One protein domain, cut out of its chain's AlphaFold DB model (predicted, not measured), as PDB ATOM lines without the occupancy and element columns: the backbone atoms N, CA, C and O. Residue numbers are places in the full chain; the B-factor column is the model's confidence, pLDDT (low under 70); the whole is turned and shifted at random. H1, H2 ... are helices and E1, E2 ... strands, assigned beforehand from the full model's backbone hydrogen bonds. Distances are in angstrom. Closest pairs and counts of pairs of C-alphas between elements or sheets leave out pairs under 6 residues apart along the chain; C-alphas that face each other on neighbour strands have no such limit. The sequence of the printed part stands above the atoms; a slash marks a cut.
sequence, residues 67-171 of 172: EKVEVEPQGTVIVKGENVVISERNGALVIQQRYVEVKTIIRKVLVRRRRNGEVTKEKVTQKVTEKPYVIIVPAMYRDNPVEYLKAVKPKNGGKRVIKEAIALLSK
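Overview. This is residues 67 to 171 of the 172 residues of an uncharacterized protein of Ferroglobus placidus (strain DSM 10642 / AEDII12DO) (UniProt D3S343). A small head and one long arm make this domain: the head is a four-stranded sheet, E2, E3, E4 and E7, with the helices H1 and H2 packed over one face, and the arm is the hairpin of E5 and E6, which reaches far away from it. The short strand E1 lies beside the first residues of E5, at the arm's base. The printed part has 105 residues, in the order E1 E2 E3 E4 E5 E6 E7 H1 H2, of mixed class, with two antiparallel sheets, E2 - E3 - E4 - E7 and E1 - E5 - E6. It is extended, with a radius of gyration of the C-alphas of 20.1 A; the arm makes the longest of its spans of 67 by 24 by 23 A.

Along the chain. Begin in the four-stranded sheet with E2, residues 76 to 80, then E3, residues 84 to 89, and E4, residues 92 to 97, 16.3 A long; E7 is residues 134 to 137. Find C-alpha 99 at (171.629, 259.822, -119.563); from there E5, residues 99 to 112, runs 37.9 A to C-alpha 112 at (207.218, 246.931, -119.079). E6, residues 119 to 129, covers 29.2 A, and E1 is residues 67 to 70. H1 is residues 145 to 151, and H2, residues 158 to 169, runs 16.1 A to C-alpha 169 at (159.613, 274.501, -116.925).

Arrangement. Look first at E2, E3 and E4, a meander, each strand the antiparallel neighbour of the one before: N 78 and O 86 are 2.9 A apart, N 94 and O 87 2.7 A, within hydrogen-bond range. E7 is antiparallel to E4, with N 95 and O 135 at 2.8 A. H2 is on this sheet at a height of 8.6 A, over E3 and E4 and across the strands; its closest C-alphas to E3 are Val 161 and Val 84, 6.3 A. H1, on the same face, is over E7. H1 and H2 touch, a helical hairpin at a shallow tilt of 29 degrees, opposite ways, closest at the C-alphas of Val 146 and Ile 166, 5.8 A. In both helices every O i to N i+4 pair is within hydrogen-bond range. E4 runs on into E5 across one residue, at 61 degrees. E5 pairs with E1 over residues 99 to 102, N 69 and O 100 at 2.9 A, and with E6 over residues 102 to 112, N 107 and O 124 at 2.9 A; it bends by 55 degrees at residue 108. E6 and H2 are apart.

Size, cuts and confidence. The two C-alphas farthest apart, of Asn 116 and Asp 143, stand at 67.4 A. The printed part has no cut, and no link is long. Its mean pLDDT is 82.4; look for values under 70 at residues 114 and 157.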
ATOM      1  N   GLU A  67     177.351 253.275-124.737       73.44
ATOM      2  CA  GLU A  67     176.262 252.809-123.878       73.44
ATOM      3  C   GLU A  67     175.685 254.012-123.128       73.44
ATOM      4  O   GLU A  67     176.440 254.854-122.644       73.44
ATOM      5  N   LYS A  68     174.355 254.140-123.078       75.06
ATOM      6  CA  LYS A  68     173.680 255.202-122.323       75.06
ATOM      7  C   LYS A  68     173.304 254.659-120.953       75.06
ATOM      8  O   LYS A  68     172.583 253.670-120.879       75.06
ATOM      9  N   VAL A  69     173.768 255.309-119.893       78.69
ATOM     10  CA  VAL A  69     173.453 254.932-118.507       78.69
ATOM     11  C   VAL A  69     172.583 256.014-117.884       78.69
ATOM     12  O   VAL A  69     172.909 257.197-117.993       78.69
ATOM     13  N   GLU A  70     171.467 255.619-117.271       80.56
ATOM     14  CA  GLU A  70     170.594 256.532-116.527       80.56
ATOM     15  C   GLU A  70     171.270 256.965-115.224       80.56
ATOM     16  O   GLU A  70     171.883 256.155-114.531       80.56
ATOM     17  N   VAL A  71     171.184 258.254-114.908       81.56
ATOM     18  CA  VAL A  71     171.798 258.832-113.714       81.56
ATOM     19  C   VAL A  71     170.741 259.091-112.657       81.56
ATOM     20  O   VAL A  71     169.685 259.658-112.940       81.56
ATOM     21  N   GLU A  72     171.060 258.726-111.419       81.88
ATOM     22  CA  GLU A  72     170.205 259.010-110.274       81.88
ATOM     23  C   GLU A  72     170.087 260.529-110.021       81.88
ATOM     24  O   GLU A  72     171.081 261.266-110.118       81.88
ATOM     25  N   PRO A  73     168.873 261.021-109.714       82.69
ATOM     26  CA  PRO A  73     168.634 262.429-109.428       82.69
ATOM     27  C   PRO A  73     169.180 262.824-108.051       82.69
ATOM     28  O   PRO A  73     169.097 262.066-107.089       82.69
ATOM     29  N   GLN A  74     169.694 264.049-107.928       75.94
ATOM     30  CA  GLN A  74     170.329 264.546-106.698       75.94
ATOM     31  C   GLN A  74     169.358 265.184-105.679       75.94
ATOM     32  O   GLN A  74     169.780 266.015-104.871       75.94
ATOM     33  N   GLY A  75     168.072 264.828-105.692       81.62
ATOM     34  CA  GLY A  75     167.062 265.418-104.809       81.62
ATOM     35  C   GLY A  75     165.642 264.943-105.112       81.62
ATOM     36  O   GLY A  75     165.444 263.971-105.845       81.62
ATOM     37  N   THR A  76     164.647 265.649-104.570       86.69
ATOM     38  CA  THR A  76     163.229 265.347-104.811       86.69
ATOM     39  C   THR A  76     162.887 265.674-106.255       86.69
ATOM     40  O   THR A  76     163.020 266.816-106.684       86.69
ATOM     41  N   VAL A  77     162.469 264.683-107.037       87.88
ATOM     42  CA  VAL A  77     162.181 264.893-108.458       87.88
ATOM     43  C   VAL A  77     160.877 265.666-108.621       87.88
ATOM     44  O   VAL A  77     159.837 265.204-108.164       87.88
ATOM     45  N   ILE A  78     160.937 266.807-109.308       86.88
ATOM     46  CA  ILE A  78     159.755 267.604-109.658       86.88
ATOM     47  C   ILE A  78     159.241 267.152-111.027       86.88
ATOM     48  O   ILE A  78     158.072 266.818-111.178       86.88
ATOM     49  N   VAL A  79     160.134 267.094-112.025       88.31
ATOM     50  CA  VAL A  79     159.791 266.719-113.406       88.31
ATOM     51  C   VAL A  79     160.857 265.815-114.005       88.31
ATOM     52  O   VAL A  79     162.056 266.089-113.909       88.31
ATOM     53  N   LYS A  80     160.414 264.755-114.689       87.06
ATOM     54  CA  LYS A  80     161.259 263.912-115.542       87.06
ATOM     55  C   LYS A  80     160.900 264.147-117.005       87.06
ATOM     56  O   LYS A  80     159.795 263.825-117.427       87.06
ATOM     57  N   GLY A  81     161.837 264.704-117.759       85.06
ATOM     58  CA  GLY A  81     161.788 264.754-119.213       85.06
ATOM     59  C   GLY A  81     162.440 263.532-119.856       85.06
ATOM     60  O   GLY A  81     162.800 262.550-119.196       85.06
ATOM     61  N   GLU A  82     162.617 263.614-121.172       84.44
ATOM     62  CA  GLU A  82     163.247 262.554-121.951       84.44
ATOM     63  C   GLU A  82     164.748 262.485-121.653       84.44
ATOM     64  O   GLU A  82     165.237 261.433-121.259       84.44
ATOM     65  N   ASN A  83     165.475 263.604-121.733       85.25
ATOM     66  CA  ASN A  83     166.923 263.648-121.493       85.25
ATOM     67  C   ASN A  83     167.321 264.478-120.270       85.25
ATOM     68  O   ASN A  83     168.510 264.537-119.941       85.25
ATOM     69  N   VAL A  84     166.366 265.121-119.600       89.50
ATOM     70  CA  VAL A  84     166.609 266.007-118.456       89.50
ATOM     71  C   VAL A  84     165.713 265.632-117.284       89.50
ATOM     72  O   VAL A  84     164.534 265.340-117.455       89.50
ATOM     73  N   VAL A  85     166.269 265.675-116.080       90.44
ATOM     74  CA  VAL A  85     165.535 265.559-114.821       90.44
ATOM     75  C   VAL A  85     165.702 266.858-114.043       90.44
ATOM     76  O   VAL A  85     166.815 267.366-113.907       90.44
ATOM     77  N   ILE A  86     164.590 267.392-113.545       90.69
ATOM     78  CA  ILE A  86     164.553 268.565-112.675       90.69
ATOM     79  C   ILE A  86     164.190 268.083-111.277       90.69
ATOM     80  O   ILE A  86     163.160 267.435-111.073       90.69
ATOM     81  N   SER A  87     165.048 268.388-110.314       91.94
ATOM     82  CA  SER A  87     164.878 268.013-108.913       91.94
ATOM     83  C   SER A  87     165.070 269.215-108.002       91.94
ATOM     84  O   SER A  87     165.788 270.147-108.347       91.94
ATOM     85  N   GLU A  88     164.431 269.207-106.841       89.12
ATOM     86  CA  GLU A  88     164.656 270.191-105.790       89.12
ATOM     87  C   GLU A  88     165.648 269.648-104.766       89.12
ATOM     88  O   GLU A  88     165.530 268.514-104.290       89.12
ATOM     89  N   ARG A  89     166.622 270.481-104.395       88.62
ATOM     90  CA  ARG A  89     167.565 270.193-103.318       88.62
ATOM     91  C   ARG A  89     167.847 271.470-102.539       88.62
ATOM     92  O   ARG A  89     168.401 272.416-103.090       88.62
ATOM     93  N   ASN A  90     167.516 271.484-101.248       86.44
ATOM     94  CA  ASN A  90     167.772 272.616-100.343       86.44
ATOM     95  C   ASN A  90     167.216 273.960-100.871       86.44
ATOM     96  O   ASN A  90     167.892 274.983-100.800       86.44
ATOM     97  N   GLY A  91     166.019 273.947-101.469       81.69
ATOM     98  CA  GLY A  91     165.382 275.130-102.064       81.69
ATOM     99  C   GLY A  91     165.943 275.571-103.423       81.69
ATOM    100  O   GLY A  91     165.390 276.482-104.032       81.69
ATOM    101  N   ALA A  92     167.008 274.936-103.918       87.69
ATOM    102  CA  ALA A  92     167.554 275.150-105.256       87.69
ATOM    103  C   ALA A  92     166.985 274.126-106.252       87.69
ATOM    104  O   ALA A  92     166.737 272.971-105.891       87.69
ATOM    105  N   LEU A  93     166.842 274.523-107.521       88.75
ATOM    106  CA  LEU A  93     166.483 273.589-108.591       88.75
ATOM    107  C   LEU A  93     167.755 273.020-109.217       88.75
ATOM    108  O   LEU A  93     168.629 273.748-109.684       88.75
ATOM    109  N   VAL A  94     167.850 271.700-109.248       90.25
ATOM    110  CA  VAL A  94     168.934 270.947-109.863       90.25
ATOM    111  C   VAL A  94     168.417 270.346-111.160       90.25
ATOM    112  O   VAL A  94     167.557 269.464-111.160       90.25
ATOM    113  N   ILE A  95     168.957 270.836-112.268       89.69
ATOM    114  CA  ILE A  95     168.658 270.381-113.622       89.69
ATOM    115  C   ILE A  95     169.811 269.494-114.063       89.69
ATOM    116  O   ILE A  95     170.949 269.948-114.189       89.69
ATOM    117  N   GLN A  96     169.518 268.227-114.307       88.88
ATOM    118  CA  GLN A  96     170.518 267.205-114.559       88.88
ATOM    119  C   GLN A  96     170.201 266.442-115.837       88.88
ATOM    120  O   GLN A  96     169.055 266.098-116.115       88.88
ATOM    121  N   GLN A  97     171.236 266.147-116.617       87.75
ATOM    122  CA  GLN A  97     171.127 265.237-117.746       87.75
ATOM    123  C   GLN A  97     170.813 263.818-117.256       87.75
ATOM    124  O   GLN A  97     171.529 263.266-116.419       87.75
ATOM    125  N   ARG A  98     169.756 263.225-117.810       84.75
ATOM    126  CA  ARG A  98     169.239 261.909-117.425       84.75
ATOM    127  C   ARG A  98     170.160 260.768-117.835       84.75
ATOM    128  O   ARG A  98     170.297 259.810-117.089       84.75
ATOM    129  N   TYR A  99     170.789 260.877-119.003       84.81
ATOM    130  CA  TYR A  99     171.629 259.822-119.563       84.81
ATOM    131  C   TYR A  99     173.053 260.302-119.801       84.81
ATOM    132  O   TYR A  99     173.256 261.328-120.454       84.81
ATOM    133  N   VAL A 100     174.034 259.530-119.339       83.31
ATOM    134  CA  VAL A 100     175.455 259.732-119.651       83.31
ATOM    135  C   VAL A 100     175.946 258.707-120.654       83.31
ATOM    136  O   VAL A 100     175.527 257.549-120.641       83.31
ATOM    137  N   GLU A 101     176.849 259.142-121.525       77.94
ATOM    138  CA  GLU A 101     177.511 258.258-122.474       77.94
ATOM    139  C   GLU A 101     178.710 257.577-121.810       77.94
ATOM    140  O   GLU A 101     179.623 258.220-121.286       77.94
ATOM    141  N   VAL A 102     178.725 256.249-121.871       76.75
ATOM    142  CA  VAL A 102     179.874 255.418-121.531       76.75
ATOM    143  C   VAL A 102     180.565 255.035-122.830       76.75
ATOM    144  O   VAL A 102     180.015 254.317-123.667       76.75
ATOM    145  N   LYS A 103     181.793 255.521-123.002       76.88
ATOM    146  CA  LYS A 103     182.635 255.247-124.165       76.88
ATOM    147  C   LYS A 103     183.646 254.173-123.812       76.88
ATOM    148  O   LYS A 103     184.457 254.333-122.902       76.88
ATOM    149  N   THR A 104     183.635 253.077-124.563       72.94
ATOM    150  CA  THR A 104     184.687 252.062-124.464       72.94
ATOM    151  C   THR A 104     185.811 252.406-125.438       72.94
ATOM    152  O   THR A 104     185.632 252.340-126.653       72.94
ATOM    153  N   ILE A 105     186.972 252.787-124.910       76.06
ATOM    154  CA  ILE A 105     188.159 253.140-125.689       76.06
ATOM    155  C   ILE A 105     189.164 251.995-125.595       76.06
ATOM    156  O   ILE A 105     189.615 251.634-124.512       76.06
ATOM    157  N   ILE A 106     189.554 251.446-126.743       74.06
ATOM    158  CA  ILE A 106     190.600 250.424-126.821       74.06
ATOM    159  C   ILE A 106     191.917 251.126-127.149       74.06
ATOM    160  O   ILE A 106     192.051 251.734-128.212       74.06
ATOM    161  N   ARG A 107     192.896 251.053-126.244       74.50
ATOM    162  CA  ARG A 107     194.228 251.648-126.420       74.50
ATOM    163  C   ARG A 107     195.293 250.564-126.448       74.50
ATOM    164  O   ARG A 107     195.186 249.558-125.758       74.50
ATOM    165  N   LYS A 108     196.338 250.768-127.251       75.38
ATOM    166  CA  LYS A 108     197.558 249.956-127.181       75.38
ATOM    167  C   LYS A 108     198.521 250.656-126.228       75.38
ATOM    168  O   LYS A 108     198.898 251.792-126.499       75.38
ATOM    169  N   VAL A 109     198.888 250.003-125.134       77.31
ATOM    170  CA  VAL A 109     199.802 250.536-124.118       77.31
ATOM    171  C   VAL A 109     201.055 249.668-124.087       77.31
ATOM    172  O   VAL A 109     200.984 248.457-124.287       77.31
ATOM    173  N   LEU A 110     202.214 250.292-123.893       75.44
ATOM    174  CA  LEU A 110     203.467 249.581-123.669       75.44
ATOM    175  C   LEU A 110     203.571 249.258-122.180       75.44
ATOM    176  O   LEU A 110     203.655 250.161-121.353       75.44
ATOM    177  N   VAL A 111     203.547 247.973-121.851       73.94
ATOM    178  CA  VAL A 111     203.698 247.473-120.486       73.94
ATOM    179  C   VAL A 111     205.108 246.916-120.353       73.94
ATOM    180  O   VAL A 111     205.500 246.032-121.113       73.94
ATOM    181  N   ARG A 112     205.882 247.444-119.402       73.25
ATOM    182  CA  ARG A 112     207.218 246.931-119.079       73.25
ATOM    183  C   ARG A 112     207.099 245.869-117.991       73.25
ATOM    184  O   ARG A 112     206.653 246.160-116.882       73.25
ATOM    185  N   ARG A 113     207.502 244.635-118.288       71.94
ATOM    186  CA  ARG A 113     207.500 243.540-117.312       71.94
ATOM    187  C   ARG A 113     208.628 243.734-116.299       71.94
ATOM    188  O   ARG A 113     209.795 243.813-116.669       71.94
ATOM    189  N   ARG A 114     208.289 243.757-115.003       63.41
ATOM    190  CA  ARG A 114     209.261 243.948-113.904       63.41
ATOM    191  C   ARG A 114     210.340 242.859-113.832       63.41
ATOM    192  O   ARG A 114     211.446 243.147-113.406       63.41
ATOM    193  N   ARG A 115     210.034 241.622-114.248       71.62
ATOM    194  CA  ARG A 115     210.942 240.468-114.087       71.62
ATOM    195  C   ARG A 115     212.117 240.440-115.065       71.62
ATOM    196  O   ARG A 115     213.171 239.944-114.705       71.62
ATOM    197  N   ASN A 116     211.931 240.925-116.288       75.38
ATOM    198  CA  ASN A 116     212.933 240.834-117.356       75.38
ATOM    199  C   ASN A 116     213.160 242.168-118.087       75.38
ATOM    200  O   ASN A 116     213.941 242.229-119.028       75.38
ATOM    201  N   GLY A 117     212.469 243.240-117.685       73.00
ATOM    202  CA  GLY A 117     212.590 244.562-118.298       73.00
ATOM    203  C   GLY A 117     211.988 244.671-119.702       73.00
ATOM    204  O   GLY A 117     212.057 245.751-120.289       73.00
ATOM    205  N   GLU A 118     211.382 243.598-120.215       76.69
ATOM    206  CA  GLU A 118     210.836 243.498-121.564       76.69
ATOM    207  C   GLU A 118     209.596 244.385-121.723       76.69
ATOM    208  O   GLU A 118     208.725 244.430-120.848       76.69
ATOM    209  N   VAL A 119     209.518 245.107-122.841       75.88
ATOM    210  CA  VAL A 119     208.410 246.017-123.142       75.88
ATOM    211  C   VAL A 119     207.467 245.350-124.139       75.88
ATOM    212  O   VAL A 119     207.803 245.175-125.307       75.88
ATOM    213  N   THR A 120     206.257 245.019-123.695       77.56
ATOM    214  CA  THR A 120     205.230 244.384-124.528       77.56
ATOM    215  C   THR A 120     204.094 245.349-124.852       77.56
ATOM    216  O   THR A 120     203.671 246.136-124.007       77.56
ATOM    217  N   LYS A 121     203.565 245.289-126.081       75.75
ATOM    218  CA  LYS A 121     202.359 246.037-126.481       75.75
ATOM    219  C   LYS A 121     201.115 245.271-126.038       75.75
ATOM    220  O   LYS A 121     200.791 244.245-126.629       75.75
ATOM    221  N   GLU A 122     200.383 245.797-125.066       76.12
ATOM    222  CA  GLU A 122     199.108 245.236-124.617       76.12
ATOM    223  C   GLU A 122     197.929 246.091-125.091       76.12
ATOM    224  O   GLU A 122     198.019 247.314-125.206       76.12
ATOM    225  N   LYS A 123     196.805 245.440-125.411       74.56
ATOM    226  CA  LYS A 123     195.539 246.128-125.692       74.56
ATOM    227  C   LYS A 123     194.789 246.289-124.375       74.56
ATOM    228  O   LYS A 123     194.345 245.299-123.806       74.56
ATOM    229  N   VAL A 124     194.627 247.526-123.927       74.44
ATOM    230  CA  VAL A 124     193.862 247.879-122.733       74.44
ATOM    231  C   VAL A 124     192.509 248.428-123.169       74.44
ATOM    232  O   VAL A 124     192.430 249.359-123.974       74.44
ATOM    233  N   THR A 125     191.442 247.844-122.635       74.81
ATOM    234  CA  THR A 125     190.075 248.334-122.820       74.81
ATOM    235  C   THR A 125     189.733 249.247-121.651       74.81
ATOM    236  O   THR A 125     189.608 248.791-120.520       74.81
ATOM    237  N   GLN A 126     189.582 250.539-121.915       72.56
ATOM    238  CA  GLN A 126     189.219 251.535-120.916       72.56
ATOM    239  C   GLN A 126     187.754 251.932-121.104       72.56
ATOM    240  O   GLN A 126     187.375 252.425-122.165       72.56
ATOM    241  N   LYS A 127     186.930 251.751-120.070       74.75
ATOM    242  CA  LYS A 127     185.590 252.345-120.021       74.75
ATOM    243  C   LYS A 127     185.713 253.764-119.471       74.75
ATOM    244  O   LYS A 127     186.216 253.953-118.368       74.75
ATOM    245  N   VAL A 128     185.299 254.752-120.254       75.44
ATOM    246  CA  VAL A 128     185.268 256.163-119.864       75.44
ATOM    247  C   VAL A 128     183.811 256.583-119.768       75.44
ATOM    248  O   VAL A 128     183.116 256.626-120.779       75.44
ATOM    249  N   THR A 129     183.356 256.877-118.556       75.38
ATOM    250  CA  THR A 129     182.020 257.429-118.315       75.38
ATOM    251  C   THR A 129     182.107 258.947-118.330       75.38
ATOM    252  O   THR A 129     182.889 259.530-117.576       75.38
ATOM    253  N   GLU A 130     181.328 259.595-119.193       77.69
ATOM    254  CA  GLU A 130     181.213 261.051-119.166       77.69
ATOM    255  C   GLU A 130     180.436 261.499-117.925       77.69
ATOM    256  O   GLU A 130     179.472 260.860-117.504       77.69
ATOM    257  N   LYS A 131     180.870 262.604-117.308       80.06
ATOM    258  CA  LYS A 131     180.135 263.188-116.182       80.06
ATOM    259  C   LYS A 131     178.816 263.777-116.704       80.06
ATOM    260  O   LYS A 131     178.840 264.441-117.743       80.06
ATOM    261  N   PRO A 132     177.688 263.584-115.995       83.12
ATOM    262  CA  PRO A 132     176.424 264.196-116.382       83.12
ATOM    263  C   PRO A 132     176.545 265.711-116.334       83.12
ATOM    264  O   PRO A 132     177.177 266.272-115.435       83.12
ATOM    265  N   TYR A 133     175.906 266.380-117.287       87.06
ATOM    266  CA  TYR A 133     175.783 267.823-117.226       87.06
ATOM    267  C   TYR A 133     174.757 268.204-116.153       87.06
ATOM    268  O   TYR A 133     173.625 267.716-116.170       87.06
ATOM    269  N   VAL A 134     175.159 269.067-115.219       87.88
ATOM    270  CA  VAL A 134     174.328 269.514-114.095       87.88
ATOM    271  C   VAL A 134     174.352 271.036-114.031       87.88
ATOM    272  O   VAL A 134     175.417 271.650-114.076       87.88
ATOM    273  N   ILE A 135     173.174 271.637-113.910       89.12
ATOM    274  CA  ILE A 135     172.983 273.057-113.628       89.12
ATOM    275  C   ILE A 135     172.245 273.172-112.308       89.12
ATOM    276  O   ILE A 135     171.234 272.509-112.089       89.12
ATOM    277  N   ILE A 136     172.740 274.057-111.454       89.50
ATOM    278  CA  ILE A 136     172.072 274.423-110.215       89.50
ATOM    279  C   ILE A 136     171.518 275.831-110.415       89.50
ATOM    280  O   ILE A 136     172.268 276.763-110.713       89.50
ATOM    281  N   VAL A 137     170.202 275.959-110.285       88.69
ATOM    282  CA  VAL A 137     169.488 277.230-110.193       88.69
ATOM    283  C   VAL A 137     169.404 277.580-108.708       88.69
ATOM    284  O   VAL A 137     168.762 276.846-107.950       88.69
ATOM    285  N   PRO A 138     170.075 278.652-108.261       88.56
ATOM    286  CA  PRO A 138     170.028 279.080-106.870       88.56
ATOM    287  C   PRO A 138     168.595 279.375-106.413       88.56
ATOM    288  O   PRO A 138     167.774 279.837-107.204       88.56
ATOM    289  N   ALA A 139     168.318 279.182-105.121       87.06
ATOM    290  CA  ALA A 139     166.988 279.386-104.537       87.06
ATOM    291  C   ALA A 139     166.415 280.798-104.777       87.06
ATOM    292  O   ALA A 139     165.213 280.956-104.944       87.06
ATOM    293  N   MET A 140     167.275 281.818-104.880       88.56
ATOM    294  CA  MET A 140     166.876 283.198-105.204       88.56
ATOM    295  C   MET A 140     166.232 283.360-106.595       88.56
ATOM    296  O   MET A 140     165.559 284.351-106.836       88.56
ATOM    297  N   TYR A 141     166.429 282.400-107.505       87.19
ATOM    298  CA  TYR A 141     165.813 282.374-108.836       87.19
ATOM    299  C   TYR A 141     164.721 281.304-108.947       87.19
ATOM    300  O   TYR A 141     164.361 280.912-110.056       87.19
ATOM    301  N   ARG A 142     164.205 280.799-107.817       79.50
ATOM    302  CA  ARG A 142     163.160 279.765-107.799       79.50
ATOM    303  C   ARG A 142     161.890 280.211-108.517       79.50
ATOM    304  O   ARG A 142     161.301 279.395-109.217       79.50
ATOM    305  N   ASP A 143     161.521 281.480-108.370       84.88
ATOM    306  CA  ASP A 143     160.293 282.028-108.956       84.88
ATOM    307  C   ASP A 143     160.464 282.351-110.447       84.88
ATOM    308  O   ASP A 143     159.516 282.242-111.216       84.88
ATOM    309  N   ASN A 144     161.695 282.655-110.883       88.50
ATOM    310  CA  ASN A 144     162.039 282.942-112.281       88.50
ATOM    311  C   ASN A 144     163.205 282.072-112.799       88.50
ATOM    312  O   ASN A 144     164.238 282.588-113.249       88.50
ATOM    313  N   PRO A 145     163.065 280.733-112.811       87.81
ATOM    314  CA  PRO A 145     164.163 279.838-113.163       87.81
ATOM    315  C   PRO A 145     164.498 279.909-114.659       87.81
ATOM    316  O   PRO A 145     165.644 279.705-115.059       87.81
ATOM    317  N   VAL A 146     163.515 280.248-115.500       89.69
ATOM    318  CA  VAL A 146     163.682 280.390-116.954       89.69
ATOM    319  C   VAL A 146     164.596 281.563-117.307       89.69
ATOM    320  O   VAL A 146     165.418 281.446-118.215       89.69
ATOM    321  N   GLU A 147     164.473 282.689-116.605       88.56
ATOM    322  CA  GLU A 147     165.304 283.870-116.845       88.56
ATOM    323  C   GLU A 147     166.768 283.588-116.497       88.56
ATOM    324  O   GLU A 147     167.663 283.832-117.310       88.56
ATOM    325  N   TYR A 148     166.999 282.941-115.352       89.69
ATOM    326  CA  TYR A 148     168.326 282.478-114.961       89.69
ATOM    327  C   TYR A 148     168.928 281.533-116.009       89.69
ATOM    328  O   TYR A 148     170.053 281.732-116.465       89.69
ATOM    329  N   LEU A 149     168.168 280.534-116.469       87.50
ATOM    330  CA  LEU A 149     168.640 279.576-117.473       87.50
ATOM    331  C   LEU A 149     168.978 280.215-118.824       87.50
ATOM    332  O   LEU A 149     169.896 279.743-119.495       87.50
ATOM    333  N   LYS A 150     168.284 281.289-119.218       88.12
ATOM    334  CA  LYS A 150     168.616 282.068-120.423       88.12
ATOM    335  C   LYS A 150     169.933 282.837-120.271       88.12
ATOM    336  O   LYS A 150     170.657 282.985-121.253       88.12
ATOM    337  N   ALA A 151     170.251 283.304-119.063       87.38
ATOM    338  CA  ALA A 151     171.492 284.023-118.769       87.38
ATOM    339  C   ALA A 151     172.715 283.092-118.658       87.38
ATOM    340  O   ALA A 151     173.850 283.508-118.921       87.38
ATOM    341  N   VAL A 152     172.509 281.820-118.302       87.25
ATOM    342  CA  VAL A 152     173.586 280.828-118.204       87.25
ATOM    343  C   VAL A 152     174.187 280.557-119.586       87.25
ATOM    344  O   VAL A 152     173.514 280.098-120.506       87.25
ATOM    345  N   LYS A 153     175.502 280.768-119.723       83.75
ATOM    346  CA  LYS A 153     176.275 280.362-120.906       83.75
ATOM    347  C   LYS A 153     176.849 278.953-120.696       83.75
ATOM    348  O   LYS A 153     177.872 278.817-120.020       83.75
ATOM    349  N   PRO A 154     176.240 277.893-121.260       81.19
ATOM    350  CA  PRO A 154     176.727 276.534-121.066       81.19
ATOM    351  C   PRO A 154     178.038 276.298-121.821       81.19
ATOM    352  O   PRO A 154     178.182 276.675-122.989       81.19
ATOM    353  N   LYS A 155     178.964 275.580-121.186       76.31
ATOM    354  CA  LYS A 155     180.077 274.911-121.876       76.31
ATOM    355  C   LYS A 155     179.589 273.538-122.344       76.31
ATOM    356  O   LYS A 155     178.840 272.926-121.601       76.31
ATOM    357  N   ASN A 156     179.989 273.097-123.544       72.38
ATOM    358  CA  ASN A 156     179.808 271.753-124.145       72.38
ATOM    359  C   ASN A 156     178.524 270.970-123.793       72.38
ATOM    360  O   ASN A 156     178.324 270.572-122.655       72.38
ATOM    361  N   GLY A 157     177.677 270.632-124.774       68.81
ATOM    362  CA  GLY A 157     176.496 269.765-124.564       68.81
ATOM    363  C   GLY A 157     175.359 270.391-123.733       68.81
ATOM    364  O   GLY A 157     174.187 270.139-124.008       68.81
ATOM    365  N   GLY A 158     175.676 271.316-122.821       79.44
ATOM    366  CA  GLY A 158     174.728 271.975-121.927       79.44
ATOM    367  C   GLY A 158     173.663 272.832-122.610       79.44
ATOM    368  O   GLY A 158     172.604 273.042-122.035       79.44
ATOM    369  N   LYS A 159     173.877 273.275-123.860       85.44
ATOM    370  CA  LYS A 159     172.841 273.994-124.634       85.44
ATOM    371  C   LYS A 159     171.575 273.154-124.820       85.44
ATOM    372  O   LYS A 159     170.478 273.700-124.757       85.44
ATOM    373  N   ARG A 160     171.723 271.843-125.053       85.81
ATOM    374  CA  ARG A 160     170.580 270.929-125.220       85.81
ATOM    375  C   ARG A 160     169.827 270.769-123.904       85.81
ATOM    376  O   ARG A 160     168.616 270.935-123.888       85.81
ATOM    377  N   VAL A 161     170.569 270.568-122.813       87.19
ATOM    378  CA  VAL A 161     170.015 270.434-121.458       87.19
ATOM    379  C   VAL A 161     169.250 271.690-121.044       87.19
ATOM    380  O   VAL A 161     168.122 271.580-120.585       87.19
ATOM    381  N   ILE A 162     169.805 272.887-121.269       89.50
ATOM    382  CA  ILE A 162     169.121 274.156-120.964       89.50
ATOM    383  C   ILE A 162     167.848 274.314-121.792       89.50
ATOM    384  O   ILE A 162     166.806 274.664-121.246       89.50
ATOM    385  N   LYS A 163     167.912 274.055-123.104       90.31
ATOM    386  CA  LYS A 163     166.751 274.205-123.990       90.31
ATOM    387  C   LYS A 163     165.605 273.282-123.573       90.31
ATOM    388  O   LYS A 163     164.459 273.716-123.542       90.31
ATOM    389  N   GLU A 164     165.919 272.032-123.247       89.25
ATOM    390  CA  GLU A 164     164.928 271.060-122.787       89.25
ATOM    391  C   GLU A 164     164.400 271.411-121.390       89.25
ATOM    392  O   GLU A 164     163.195 271.376-121.175       89.25
ATOM    393  N   ALA A 165     165.263 271.860-120.474       88.00
ATOM    394  CA  ALA A 165     164.844 272.315-119.151       88.00
ATOM    395  C   ALA A 165     163.885 273.513-119.218       88.00
ATOM    396  O   ALA A 165     162.870 273.510-118.532       88.00
ATOM    397  N   ILE A 166     164.157 274.502-120.078       91.50
ATOM    398  CA  ILE A 166     163.240 275.629-120.310       91.50
ATOM    399  C   ILE A 166     161.903 275.118-120.858       91.50
ATOM    400  O   ILE A 166     160.856 275.510-120.361       91.50
ATOM    401  N   ALA A 167     161.924 274.210-121.839       90.44
ATOM    402  CA  ALA A 167     160.701 273.657-122.418       90.44
ATOM    403  C   ALA A 167     159.861 272.851-121.410       90.44
ATOM    404  O   ALA A 167     158.641 272.820-121.539       90.44
ATOM    405  N   LEU A 168     160.498 272.200-120.431       88.94
ATOM    406  CA  LEU A 168     159.812 271.508-119.337       88.94
ATOM    407  C   LEU A 168     159.243 272.499-118.317       88.94
ATOM    408  O   LEU A 168     158.084 272.378-117.943       88.94
ATOM    409  N   LEU A 169     160.031 273.498-117.909       86.38
ATOM    410  CA  LEU A 169     159.613 274.501-116.925       86.38
ATOM    411  C   LEU A 169     158.512 275.429-117.447       86.38
ATOM    412  O   LEU A 169     157.702 275.886-116.660       86.38
ATOM    413  N   SER A 170     158.455 275.703-118.752       85.12
ATOM    414  CA  SER A 170     157.383 276.512-119.356       85.12
ATOM    415  C   SER A 170     156.060 275.760-119.551       85.12
ATOM    416  O   SER A 170     155.101 276.361-120.023       85.12
ATOM    417  N   LYS A 171     156.021 274.451-119.275       82.69
ATOM    418  CA  LYS A 171     154.808 273.618-119.353       82.69
ATOM    419  C   LYS A 171     154.204 273.303-117.982       82.69
ATOM    420  O   LYS A 171     153.128 272.711-117.945       82.69
TER     421      LYS A 171